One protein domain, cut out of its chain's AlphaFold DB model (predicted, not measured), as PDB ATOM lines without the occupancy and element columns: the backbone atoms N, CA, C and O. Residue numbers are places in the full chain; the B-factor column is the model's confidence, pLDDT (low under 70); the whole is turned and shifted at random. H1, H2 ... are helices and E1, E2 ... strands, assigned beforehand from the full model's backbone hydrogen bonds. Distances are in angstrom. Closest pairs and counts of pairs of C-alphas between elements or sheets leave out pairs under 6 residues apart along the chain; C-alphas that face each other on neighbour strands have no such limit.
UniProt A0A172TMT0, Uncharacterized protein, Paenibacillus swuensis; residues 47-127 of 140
ATOM      1  N   GLN A  47     -11.288  33.412  25.895       98.12
ATOM      2  CA  GLN A  47     -11.858  32.213  26.512       98.12
ATOM      3  C   GLN A  47     -13.163  32.560  27.219       98.12
ATOM      4  O   GLN A  47     -13.230  33.552  27.942       98.12
ATOM      5  N   TRP A  48     -14.220  31.774  27.006       97.75
ATOM      6  CA  TRP A  48     -15.477  31.988  27.722       97.75
ATOM      7  C   TRP A  48     -15.349  31.450  29.144       97.75
ATOM      8  O   TRP A  48     -15.170  30.250  29.345       97.75
ATOM      9  N   TYR A  49     -15.447  32.342  30.121       97.44
ATOM     10  CA  TYR A  49     -15.522  31.997  31.529       97.44
ATOM     11  C   TYR A  49     -16.973  32.049  31.988       97.44
ATOM     12  O   TYR A  49     -17.668  33.036  31.750       97.44
ATOM     13  N   SER A  50     -17.417  31.000  32.674       95.38
ATOM     14  CA  SER A  50     -18.737  30.937  33.297       95.38
ATOM     15  C   SER A  50     -18.600  30.536  34.758       95.38
ATOM     16  O   SER A  50     -17.960  29.524  35.048       95.38
ATOM     17  N   ASP A  51     -19.268  31.269  35.640       92.31
ATOM     18  CA  ASP A  51     -19.490  30.911  37.036       92.31
ATOM     19  C   ASP A  51     -20.996  30.650  37.232       92.31
ATOM     20  O   ASP A  51     -21.782  31.596  37.364       92.31
ATOM     21  N   PRO A  52     -21.435  29.376  37.192       87.12
ATOM     22  CA  PRO A  52     -22.839  29.030  37.377       87.12
ATOM     23  C   PRO A  52     -23.370  29.327  38.779       87.12
ATOM     24  O   PRO A  52     -24.563  29.574  38.918       87.12
ATOM     25  N   GLU A  53     -22.519  29.303  39.810       88.62
ATOM     26  CA  GLU A  53     -22.943  29.570  41.192       88.62
ATOM     27  C   GLU A  53     -23.263  31.051  41.389       88.62
ATOM     28  O   GLU A  53     -24.190  31.401  42.119       88.62
ATOM     29  N   ARG A  54     -22.516  31.923  40.702       86.62
ATOM     30  CA  ARG A  54     -22.734  33.377  40.689       86.62
ATOM     31  C   ARG A  54     -23.588  33.855  39.512       86.62
ATOM     32  O   ARG A  54     -23.760  35.058  39.348       86.62
ATOM     33  N   GLU A  55     -24.109  32.926  38.713       89.62
ATOM     34  CA  GLU A  55     -24.997  33.158  37.568       89.62
ATOM     35  C   GLU A  55     -24.454  34.141  36.509       89.62
ATOM     36  O   GLU A  55     -25.225  34.862  35.874       89.62
ATOM     37  N   PHE A  56     -23.138  34.161  36.252       91.75
ATOM     38  CA  PHE A  56     -22.580  35.050  35.229       91.75
ATOM     39  C   PHE A  56     -21.487  34.429  34.363       91.75
ATOM     40  O   PHE A  56     -20.835  33.451  34.722       91.75
ATOM     41  N   GLY A  57     -21.304  35.011  33.181       94.19
ATOM     42  CA  GLY A  57     -20.246  34.632  32.259       94.19
ATOM     43  C   GLY A  57     -19.692  35.834  31.511       94.19
ATOM     44  O   GLY A  57     -20.395  36.820  31.266       94.19
ATOM     45  N   VAL A  58     -18.408  35.767  31.180       96.69
ATOM     46  CA  VAL A  58     -17.690  36.810  30.450       96.69
ATOM     47  C   VAL A  58     -16.531  36.201  29.669       96.69
ATOM     48  O   VAL A  58     -15.978  35.167  30.042       96.69
ATOM     49  N   TRP A  59     -16.127  36.865  28.596       98.19
ATOM     50  CA  TRP A  59     -14.858  36.573  27.949       98.19
ATOM     51  C   TRP A  59     -13.666  36.907  28.847       98.19
ATOM     52  O   TRP A  59     -13.681  37.895  29.573       98.19
ATOM     53  N   ILE A  60     -12.604  36.119  28.754       98.56
ATOM     54  CA  ILE A  60     -11.303  36.399  29.355       98.56
ATOM     55  C   ILE A  60     -10.289  36.565  28.232       98.56
ATOM     56  O   ILE A  60     -10.190  35.702  27.362       98.56
ATOM     57  N   VAL A  61      -9.522  37.654  28.279       98.56
ATOM     58  CA  VAL A  61      -8.283  37.822  27.510       98.56
ATOM     59  C   VAL A  61      -7.149  37.795  28.520       98.56
ATOM     60  O   VAL A  61      -6.961  38.761  29.259       98.56
ATOM     61  N   ASN A  62      -6.433  36.674  28.594       98.38
ATOM     62  CA  ASN A  62      -5.365  36.493  29.568       98.38
ATOM     63  C   ASN A  62      -3.996  36.639  28.903       98.38
ATOM     64  O   ASN A  62      -3.584  35.757  28.155       98.38
ATOM     65  N   GLN A  63      -3.308  37.750  29.172       97.56
ATOM     66  CA  GLN A  63      -1.971  38.023  28.632       97.56
ATOM     67  C   GLN A  63      -0.842  37.557  29.565       97.56
ATOM     68  O   GLN A  63       0.327  37.731  29.229       97.56
ATOM     69  N   SER A  64      -1.174  36.977  30.722       96.56
ATOM     70  CA  SER A  64      -0.201  36.385  31.642       96.56
ATOM     71  C   SER A  64       0.088  34.919  31.314       96.56
ATOM     72  O   SER A  64      -0.664  34.252  30.604       96.56
ATOM     73  N   GLU A  65       1.147  34.385  31.919       96.06
ATOM     74  CA  GLU A  65       1.443  32.946  31.906       96.06
ATOM     75  C   GLU A  65       0.622  32.158  32.945       96.06
ATOM     76  O   GLU A  65       0.714  30.931  33.030       96.06
ATOM     77  N   HIS A  66      -0.175  32.840  33.771       94.62
ATOM     78  CA  HIS A  66      -0.937  32.205  34.836       94.62
ATOM     79  C   HIS A  66      -2.210  31.534  34.300       94.62
ATOM     80  O   HIS A  66      -2.861  32.073  33.403       94.62
ATOM     81  N   PRO A  67      -2.629  30.391  34.874       96.56
ATOM     82  CA  PRO A  67      -3.911  29.786  34.530       96.56
ATOM     83  C   PRO A  67      -5.077  30.709  34.912       96.56
ATOM     84  O   PRO A  67      -4.926  31.623  35.722       96.56
ATOM     85  N   ILE A  68      -6.262  30.456  34.355       96.69
ATOM     86  CA  ILE A  68      -7.491  31.152  34.756       96.69
ATOM     87  C   ILE A  68      -7.920  30.636  36.135       96.69
ATOM     88  O   ILE A  68      -8.279  29.468  36.281       96.69
ATOM     89  N   PHE A  69      -7.890  31.502  37.143       94.75
ATOM     90  CA  PHE A  69      -8.370  31.237  38.493       94.75
ATOM     91  C   PHE A  69      -8.833  32.540  39.152       94.75
ATOM     92  O   PHE A  69      -8.364  33.632  38.823       94.75
ATOM     93  N   ILE A  70      -9.760  32.424  40.102       94.25
ATOM     94  CA  ILE A  70     -10.173  33.563  40.920       94.25
ATOM     95  C   ILE A  70      -9.218  33.673  42.107       94.25
ATOM     96  O   ILE A  70      -9.125  32.747  42.914       94.25
ATOM     97  N   ASN A  71      -8.558  34.817  42.254       92.75
ATOM     98  CA  ASN A  71      -7.863  35.153  43.489       92.75
ATOM     99  C   ASN A  71      -8.830  35.810  44.485       92.75
ATOM    100  O   ASN A  71      -9.316  36.920  44.264       92.75
ATOM    101  N   LEU A  72      -9.097  35.128  45.599       90.44
ATOM    102  CA  LEU A  72     -10.034  35.585  46.629       90.44
ATOM    103  C   LEU A  72      -9.424  36.579  47.629       90.44
ATOM    104  O   LEU A  72     -10.175  37.148  48.419       90.44
ATOM    105  N   SER A  73      -8.107  36.821  47.604       90.81
ATOM    106  CA  SER A  73      -7.478  37.834  48.470       90.81
ATOM    107  C   SER A  73      -7.896  39.263  48.114       90.81
ATOM    108  O   SER A  73      -7.763  40.160  48.941       90.81
ATOM    109  N   MET A  74      -8.426  39.469  46.899       87.44
ATOM    110  CA  MET A  74      -8.797  40.780  46.358       87.44
ATOM    111  C   MET A  74      -7.634  41.787  46.359       87.44
ATOM    112  O   MET A  74      -7.848  42.987  46.539       87.44
ATOM    113  N   ASP A  75      -6.405  41.316  46.124       92.56
ATOM    114  CA  ASP A  75      -5.232  42.188  46.029       92.56
ATOM    115  C   ASP A  75      -5.415  43.209  44.898       92.56
ATOM    116  O   ASP A  75      -5.500  42.851  43.719       92.56
ATOM    117  N   MET A  76      -5.475  44.490  45.255       94.31
ATOM    118  CA  MET A  76      -5.693  45.572  44.294       94.31
ATOM    119  C   MET A  76      -4.413  45.912  43.519       94.31
ATOM    120  O   MET A  76      -3.297  45.848  44.036       94.31
ATOM    121  N   GLY A  77      -4.594  46.289  42.255       95.50
ATOM    122  CA  GLY A  77      -3.553  46.813  41.379       95.50
ATOM    123  C   GLY A  77      -3.420  48.333  41.476       95.50
ATOM    124  O   GLY A  77      -3.572  48.938  42.533       95.50
ATOM    125  N   TRP A  78      -3.141  48.975  40.343       95.75
ATOM    126  CA  TRP A  78      -2.969  50.433  40.243       95.75
ATOM    127  C   TRP A  78      -4.274  51.243  40.331       95.75
ATOM    128  O   TRP A  78      -4.243  52.470  40.285       95.75
ATOM    129  N   SER A  79      -5.424  50.578  40.414       95.56
ATOM    130  CA  SER A  79      -6.753  51.182  40.481       95.56
ATOM    131  C   SER A  79      -7.675  50.266  41.281       95.56
ATOM    132  O   SER A  79      -7.487  49.052  41.271       95.56
ATOM    133  N   GLY A  80      -8.707  50.824  41.922       93.44
ATOM    134  CA  GLY A  80      -9.726  50.046  42.644       93.44
ATOM    135  C   GLY A  80     -10.612  49.167  41.747       93.44
ATOM    136  O   GLY A  80     -11.490  48.474  42.245       93.44
ATOM    137  N   LEU A  81     -10.403  49.213  40.428       93.75
ATOM    138  CA  LEU A  81     -11.052  48.351  39.435       93.75
ATOM    139  C   LEU A  81     -10.136  47.227  38.928       93.75
ATOM    140  O   LEU A  81     -10.564  46.418  38.108       93.75
ATOM    141  N   VAL A  82      -8.878  47.211  39.371       96.75
ATOM    142  CA  VAL A  82      -7.834  46.299  38.904       96.75
ATOM    143  C   VAL A  82      -7.445  45.396  40.057       96.75
ATOM    144  O   VAL A  82      -7.109  45.878  41.136       96.75
ATOM    145  N   PHE A  83      -7.451  44.091  39.825       96.50
ATOM    146  CA  PHE A  83      -7.233  43.103  40.874       96.50
ATOM    147  C   PHE A  83      -6.300  42.010  40.380       96.50
ATOM    148  O   PHE A  83      -6.362  41.627  39.214       96.50
ATOM    149  N   ARG A  84      -5.455  41.475  41.261       95.56
ATOM    150  CA  ARG A  84      -4.536  40.374  40.954       95.56
ATOM    151  C   ARG A  84      -5.295  39.052  40.825       95.56
ATOM    152  O   ARG A  84      -5.219  38.207  41.710       95.56
ATOM    153  N   SER A  85      -6.075  38.902  39.765       97.12
ATOM    154  CA  SER A  85      -6.917  37.742  39.492       97.12
ATOM    155  C   SER A  85      -7.069  37.556  37.986       97.12
ATOM    156  O   SER A  85      -7.470  38.480  37.273       97.12
ATOM    157  N   THR A  86      -6.796  36.346  37.497       97.44
ATOM    158  CA  THR A  86      -6.927  36.006  36.071       97.44
ATOM    159  C   THR A  86      -8.373  35.693  35.675       97.44
ATOM    160  O   THR A  86      -8.686  35.660  34.488       97.44
ATOM    161  N   ALA A  87      -9.268  35.522  36.651       97.06
ATOM    162  CA  ALA A  87     -10.714  35.424  36.472       97.06
ATOM    163  C   ALA A  87     -11.462  36.520  37.264       97.06
ATOM    164  O   ALA A  87     -10.981  36.958  38.317       97.06
ATOM    165  N   PRO A  88     -12.643  36.960  36.799       95.69
ATOM    166  CA  PRO A  88     -13.470  37.930  37.512       95.69
ATOM    167  C   PRO A  88     -14.108  37.319  38.767       95.69
ATOM    168  O   PRO A  88     -14.490  36.153  38.792       95.69
ATOM    169  N   PHE A  89     -14.297  38.139  39.799       91.00
ATOM    170  CA  PHE A  89     -14.977  37.757  41.049       91.00
ATOM    171  C   PHE A  89     -16.446  38.204  41.092       91.00
ATOM    172  O   PHE A  89     -17.207  37.713  41.920       91.00
ATOM    173  N   TYR A  90     -16.880  39.117  40.231       90.75
ATOM    174  CA  TYR A  90     -18.273  39.568  40.165       90.75
ATOM    175  C   TYR A  90     -18.680  39.804  38.725       90.75
ATOM    176  O   TYR A  90     -17.815  40.048  37.897       90.75
ATOM    177  N   GLU A  91     -19.981  39.817  38.445       90.19
ATOM    178  CA  GLU A  91     -20.499  40.293  37.165       90.19
ATOM    179  C   GLU A  91     -20.350  41.817  37.041       90.19
ATOM    180  O   GLU A  91     -20.583  42.566  37.992       90.19
ATOM    181  N   ASN A  92     -20.019  42.305  35.844       87.12
ATOM    182  CA  ASN A  92     -20.111  43.732  35.557       87.12
ATOM    183  C   ASN A  92     -21.583  44.166  35.475       87.12
ATOM    184  O   ASN A  92     -22.314  43.784  34.562       87.12
ATOM    185  N   THR A  93     -22.005  45.016  36.405       83.69
ATOM    186  CA  THR A  93     -23.395  45.479  36.528       83.69
ATOM    187  C   THR A  93     -23.802  46.524  35.483       83.69
ATOM    188  O   THR A  93     -24.991  46.792  35.318       83.69
ATOM    189  N   ASN A  94     -22.848  47.083  34.732       82.00
ATOM    190  CA  ASN A  94     -23.097  48.086  33.687       82.00
ATOM    191  C   ASN A  94     -23.404  47.460  32.314       82.00
ATOM    192  O   ASN A  94     -23.307  48.113  31.273       82.00
ATOM    193  N   VAL A  95     -23.733  46.169  32.282       83.75
ATOM    194  CA  VAL A  95     -24.029  45.439  31.051       83.75
ATOM    195  C   VAL A  95     -25.521  45.508  30.765       83.75
ATOM    196  O   VAL A  95     -26.336  44.910  31.460       83.75
ATOM    197  N   HIS A  96     -25.879  46.227  29.703       81.94
ATOM    198  CA  HIS A  96     -27.278  46.539  29.397       81.94
ATOM    199  C   HIS A  96     -27.789  45.910  28.095       81.94
ATOM    200  O   HIS A  96     -28.916  46.171  27.674       81.94
ATOM    201  N   SER A  97     -26.987  45.079  27.424       86.25
ATOM    202  CA  SER A  97     -27.422  44.360  26.223       86.25
ATOM    203  C   SER A  97     -26.569  43.126  25.944       86.25
ATOM    204  O   SER A  97     -25.405  43.062  26.338       86.25
ATOM    205  N   ARG A  98     -27.127  42.174  25.181       88.38
ATOM    206  CA  ARG A  98     -26.359  41.055  24.615       88.38
ATOM    207  C   ARG A  98     -25.163  41.555  23.805       88.38
ATOM    208  O   ARG A  98     -24.071  41.042  23.992       88.38
ATOM    209  N   LYS A  99     -25.358  42.581  22.966       90.50
ATOM    210  CA  LYS A  99     -24.289  43.139  22.129       90.50
ATOM    211  C   LYS A  99     -23.106  43.624  22.971       90.50
ATOM    212  O   LYS A  99     -21.968  43.359  22.631       90.50
ATOM    213  N   MET A 100     -23.352  44.258  24.119       92.12
ATOM    214  CA  MET A 100     -22.260  44.626  25.032       92.12
ATOM    215  C   MET A 100     -21.505  43.402  25.564       92.12
ATOM    216  O   MET A 100     -20.288  43.464  25.675       92.12
ATOM    217  N   ARG A 101     -22.188  42.284  25.854       92.50
ATOM    218  CA  ARG A 101     -21.545  41.034  26.313       92.50
ATOM    219  C   ARG A 101     -20.665  40.379  25.253       92.50
ATOM    220  O   ARG A 101     -19.727  39.683  25.617       92.50
ATOM    221  N   GLU A 102     -20.960  40.587  23.972       95.38
ATOM    222  CA  GLU A 102     -20.133  40.077  22.868       95.38
ATOM    223  C   GLU A 102     -18.725  40.689  22.903       95.38
ATOM    224  O   GLU A 102     -17.753  39.995  22.619       95.38
ATOM    225  N   HIS A 103     -18.615  41.945  23.348       97.00
ATOM    226  CA  HIS A 103     -17.350  42.677  23.444       97.00
ATOM    227  C   HIS A 103     -16.763  42.746  24.856       97.00
ATOM    228  O   HIS A 103     -15.572  43.004  25.013       97.00
ATOM    229  N   LEU A 104     -17.578  42.583  25.899       96.94
ATOM    230  CA  LEU A 104     -17.120  42.700  27.278       96.94
ATOM    231  C   LEU A 104     -16.162  41.557  27.625       96.94
ATOM    232  O   LEU A 104     -16.512  40.384  27.488       96.94
ATOM    233  N   ALA A 105     -15.000  41.913  28.164       97.94
ATOM    234  CA  ALA A 105     -14.006  40.954  28.619       97.94
ATOM    235  C   ALA A 105     -13.430  41.323  29.992       97.94
ATOM    236  O   ALA A 105     -13.344  42.495  30.361       97.94
ATOM    237  N   TRP A 106     -13.003  40.307  30.734       98.44
ATOM    238  CA  TRP A 106     -12.015  40.421  31.796       98.44
ATOM    239  C   TRP A 106     -10.627  40.366  31.150       98.44
ATOM    240  O   TRP A 106     -10.226  39.340  30.600       98.44
ATOM    241  N   ILE A 107      -9.930  41.496  31.141       98.62
ATOM    242  CA  ILE A 107      -8.646  41.664  30.463       98.62
ATOM    243  C   ILE A 107      -7.554  41.618  31.519       98.62
ATOM    244  O   ILE A 107      -7.538  42.457  32.421       98.62
ATOM    245  N   VAL A 108      -6.673  40.629  31.402       98.38
ATOM    246  CA  VAL A 108      -5.588  40.359  32.343       98.38
ATOM    247  C   VAL A 108      -4.269  40.755  31.706       98.38
ATOM    248  O   VAL A 108      -3.969  40.313  30.597       98.38
ATOM    249  N   ASP A 109      -3.494  41.573  32.413       97.00
ATOM    250  CA  ASP A 109      -2.154  41.958  31.987       97.00
ATOM    251  C   ASP A 109      -1.139  40.813  32.143       97.00
ATOM    252  O   ASP A 109      -1.433  39.738  32.665       97.00
ATOM    253  N   ASP A 110       0.086  41.073  31.704       95.81
ATOM    254  CA  ASP A 110       1.234  40.169  31.783       95.81
ATOM    255  C   ASP A 110       1.618  39.746  33.217       95.81
ATOM    256  O   ASP A 110       2.269  38.720  33.402       95.81
ATOM    257  N   HIS A 111       1.182  40.484  34.242       94.94
ATOM    258  CA  HIS A 111       1.467  40.221  35.656       94.94
ATOM    259  C   HIS A 111       0.293  39.559  36.400       94.94
ATOM    260  O   HIS A 111       0.344  39.407  37.625       94.94
ATOM    261  N   GLY A 112      -0.778  39.181  35.694       96.44
ATOM    262  CA  GLY A 112      -1.950  38.543  36.294       96.44
ATOM    263  C   GLY A 112      -2.942  39.518  36.934       96.44
ATOM    264  O   GLY A 112      -3.757  39.098  37.759       96.44
ATOM    265  N   TYR A 113      -2.885  40.809  36.592       97.12
ATOM    266  CA  TYR A 113      -3.843  41.810  37.053       97.12
ATOM    267  C   TYR A 113      -4.960  41.994  36.031       97.12
ATOM    268  O   TYR A 113      -4.729  42.422  34.901       97.12
ATOM    269  N   GLY A 114      -6.180  41.675  36.447       97.81
ATOM    270  CA  GLY A 114      -7.382  41.734  35.637       97.81
ATOM    271  C   GLY A 114      -8.262  42.943  35.938       97.81
ATOM    272  O   GLY A 114      -8.335  43.417  37.075       97.81
ATOM    273  N   GLN A 115      -8.957  43.420  34.909       97.94
ATOM    274  CA  GLN A 115     -10.062  44.372  35.023       97.94
ATOM    275  C   GLN A 115     -11.085  44.153  33.906       97.94
ATOM    276  O   GLN A 115     -10.778  43.573  32.864       97.94
ATOM    277  N   TYR A 116     -12.293  44.680  34.085       98.00
ATOM    278  CA  TYR A 116     -13.267  44.728  33.000       98.00
ATOM    279  C   TYR A 116     -12.848  45.718  31.912       98.00
ATOM    280  O   TYR A 116     -12.483  46.855  32.202       98.00
ATOM    281  N   GLY A 117     -12.977  45.294  30.660       97.56
ATOM    282  CA  GLY A 117     -12.715  46.087  29.470       97.56
ATOM    283  C   GLY A 117     -13.559  45.630  28.284       97.56
ATOM    284  O   GLY A 117     -14.518  44.866  28.429       97.56
ATOM    285  N   VAL A 118     -13.204  46.127  27.105       97.69
ATOM    286  CA  VAL A 118     -13.910  45.885  25.844       97.69
ATOM    287  C   VAL A 118     -12.913  45.386  24.805       97.69
ATOM    288  O   VAL A 118     -11.817  45.933  24.681       97.69
ATOM    289  N   VAL A 119     -13.307  44.361  24.056       98.25
ATOM    290  CA  VAL A 119     -12.637  43.917  22.833       98.25
ATOM    291  C   VAL A 119     -13.398  44.490  21.643       98.25
ATOM    292  O   VAL A 119     -14.553  44.138  21.406       98.25
ATOM    293  N   GLU A 120     -12.773  45.404  20.911       97.94
ATOM    294  CA  GLU A 120     -13.347  46.006  19.703       97.94
ATOM    295  C   GLU A 120     -13.439  44.984  18.557       97.94
ATOM    296  O   GLU A 120     -12.719  43.990  18.551       97.94
ATOM    297  N   ASP A 121     -14.272  45.246  17.541       97.25
ATOM    298  CA  ASP A 121     -14.440  44.369  16.362       97.25
ATOM    299  C   ASP A 121     -13.122  44.057  15.624       97.25
ATOM    300  O   ASP A 121     -12.977  43.013  14.995       97.25
ATOM    301  N   ASN A 122     -12.147  44.966  15.696       97.56
ATOM    302  CA  ASN A 122     -10.812  44.808  15.109       97.56
ATOM    303  C   ASN A 122      -9.838  44.009  16.007       97.56
ATOM    304  O   ASN A 122      -8.676  43.835  15.645       97.56
ATOM    305  N   GLY A 123     -10.290  43.553  17.178       97.69
ATOM    306  CA  GLY A 123      -9.494  42.841  18.173       97.69
ATOM    307  C   GLY A 123      -8.703  43.733  19.134       97.69
ATOM    308  O   GLY A 123      -7.983  43.198  19.977       97.69
ATOM    309  N   ASN A 124      -8.804  45.060  19.058       98.25
ATOM    310  CA  ASN A 124      -8.148  45.953  20.013       98.25
ATOM    311  C   ASN A 124      -8.764  45.829  21.407       98.25
ATOM    312  O   ASN A 124      -9.952  45.555  21.567       98.25
ATOM    313  N   LEU A 125      -7.932  46.068  22.418       98.12
ATOM    314  CA  LEU A 125      -8.329  46.034  23.818       98.12
ATOM    315  C   LEU A 125      -8.476  47.461  24.341       98.12
ATOM    316  O   LEU A 125      -7.547  48.263  24.243       98.12
ATOM    317  N   TRP A 126      -9.619  47.750  24.951       97.69
ATOM    318  CA  TRP A 126      -9.850  48.976  25.700       97.69
ATOM    319  C   TRP A 126     -10.098  48.647  27.170       97.69
ATOM    320  O   TRP A 126     -10.908  47.777  27.497       97.69
ATOM    321  N   VAL A 127      -9.419  49.362  28.064       97.12
ATOM    322  CA  VAL A 127      -9.598  49.246  29.516       97.12
ATOM    323  C   VAL A 127      -9.803  50.627  30.140       97.12
ATOM    324  O   VAL A 127      -9.184  51.594  29.692       97.12
TER     325      VAL A 127
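Overview. This is residues 47 to 127 of the 140 residues of an uncharacterized protein of Paenibacillus swuensis (UniProt A0A172TMT0). With little regular structure, this is a small, strongly twisted sheet of two hairpins, E1 with E2 and E3 with E4, and a long looping stretch, residues 63 to 97, leading to short helix H1 on the sheet. The named elements, E1 E2 H1 E3 E4 along the chain, hold 29 of 81 printed residues; the class is mixed, as is the sheet, ordered E1 E2 E3 E4. It is compact, radius of gyration of the C-alphas 11.9 A, spanning 31 by 30 by 23 A.

Arrangement. E1, residues 47 to 51, and E2, residues 56 to 62, form an antiparallel hairpin, with N 49 and O 58 within hydrogen-bond range at 2.9 A. E2, H1, residues 98 to 103, and E3, residues 104 to 108, make a strand-helix-strand unit, two parallel neighbour strands with a helix between, its crossover right-handed; N 106 and O 59 are within range at 2.8 A. E3 and E4, residues 114 to 119, form an antiparallel hairpin, with N 107 and O 115 within range at 2.8 A. H1 stands up from the sheet at 58 degrees; 1 of its 2 O i to N i+4 pairs is within range.

Along the chain. E1 begins at C-alpha 47 (-11.858, 32.213, 26.512); E2 is 18.2 A long; E4, 14.0 A, ends at C-alpha 119 (-12.637, 43.917, 22.833).

Size, cuts and confidence. The farthest C-alphas, Ser 73 and Asn 122, are 34.2 A apart. The link E2 to H1 is long, the printed part has no cut, and no printed residue is under 70 in pLDDT.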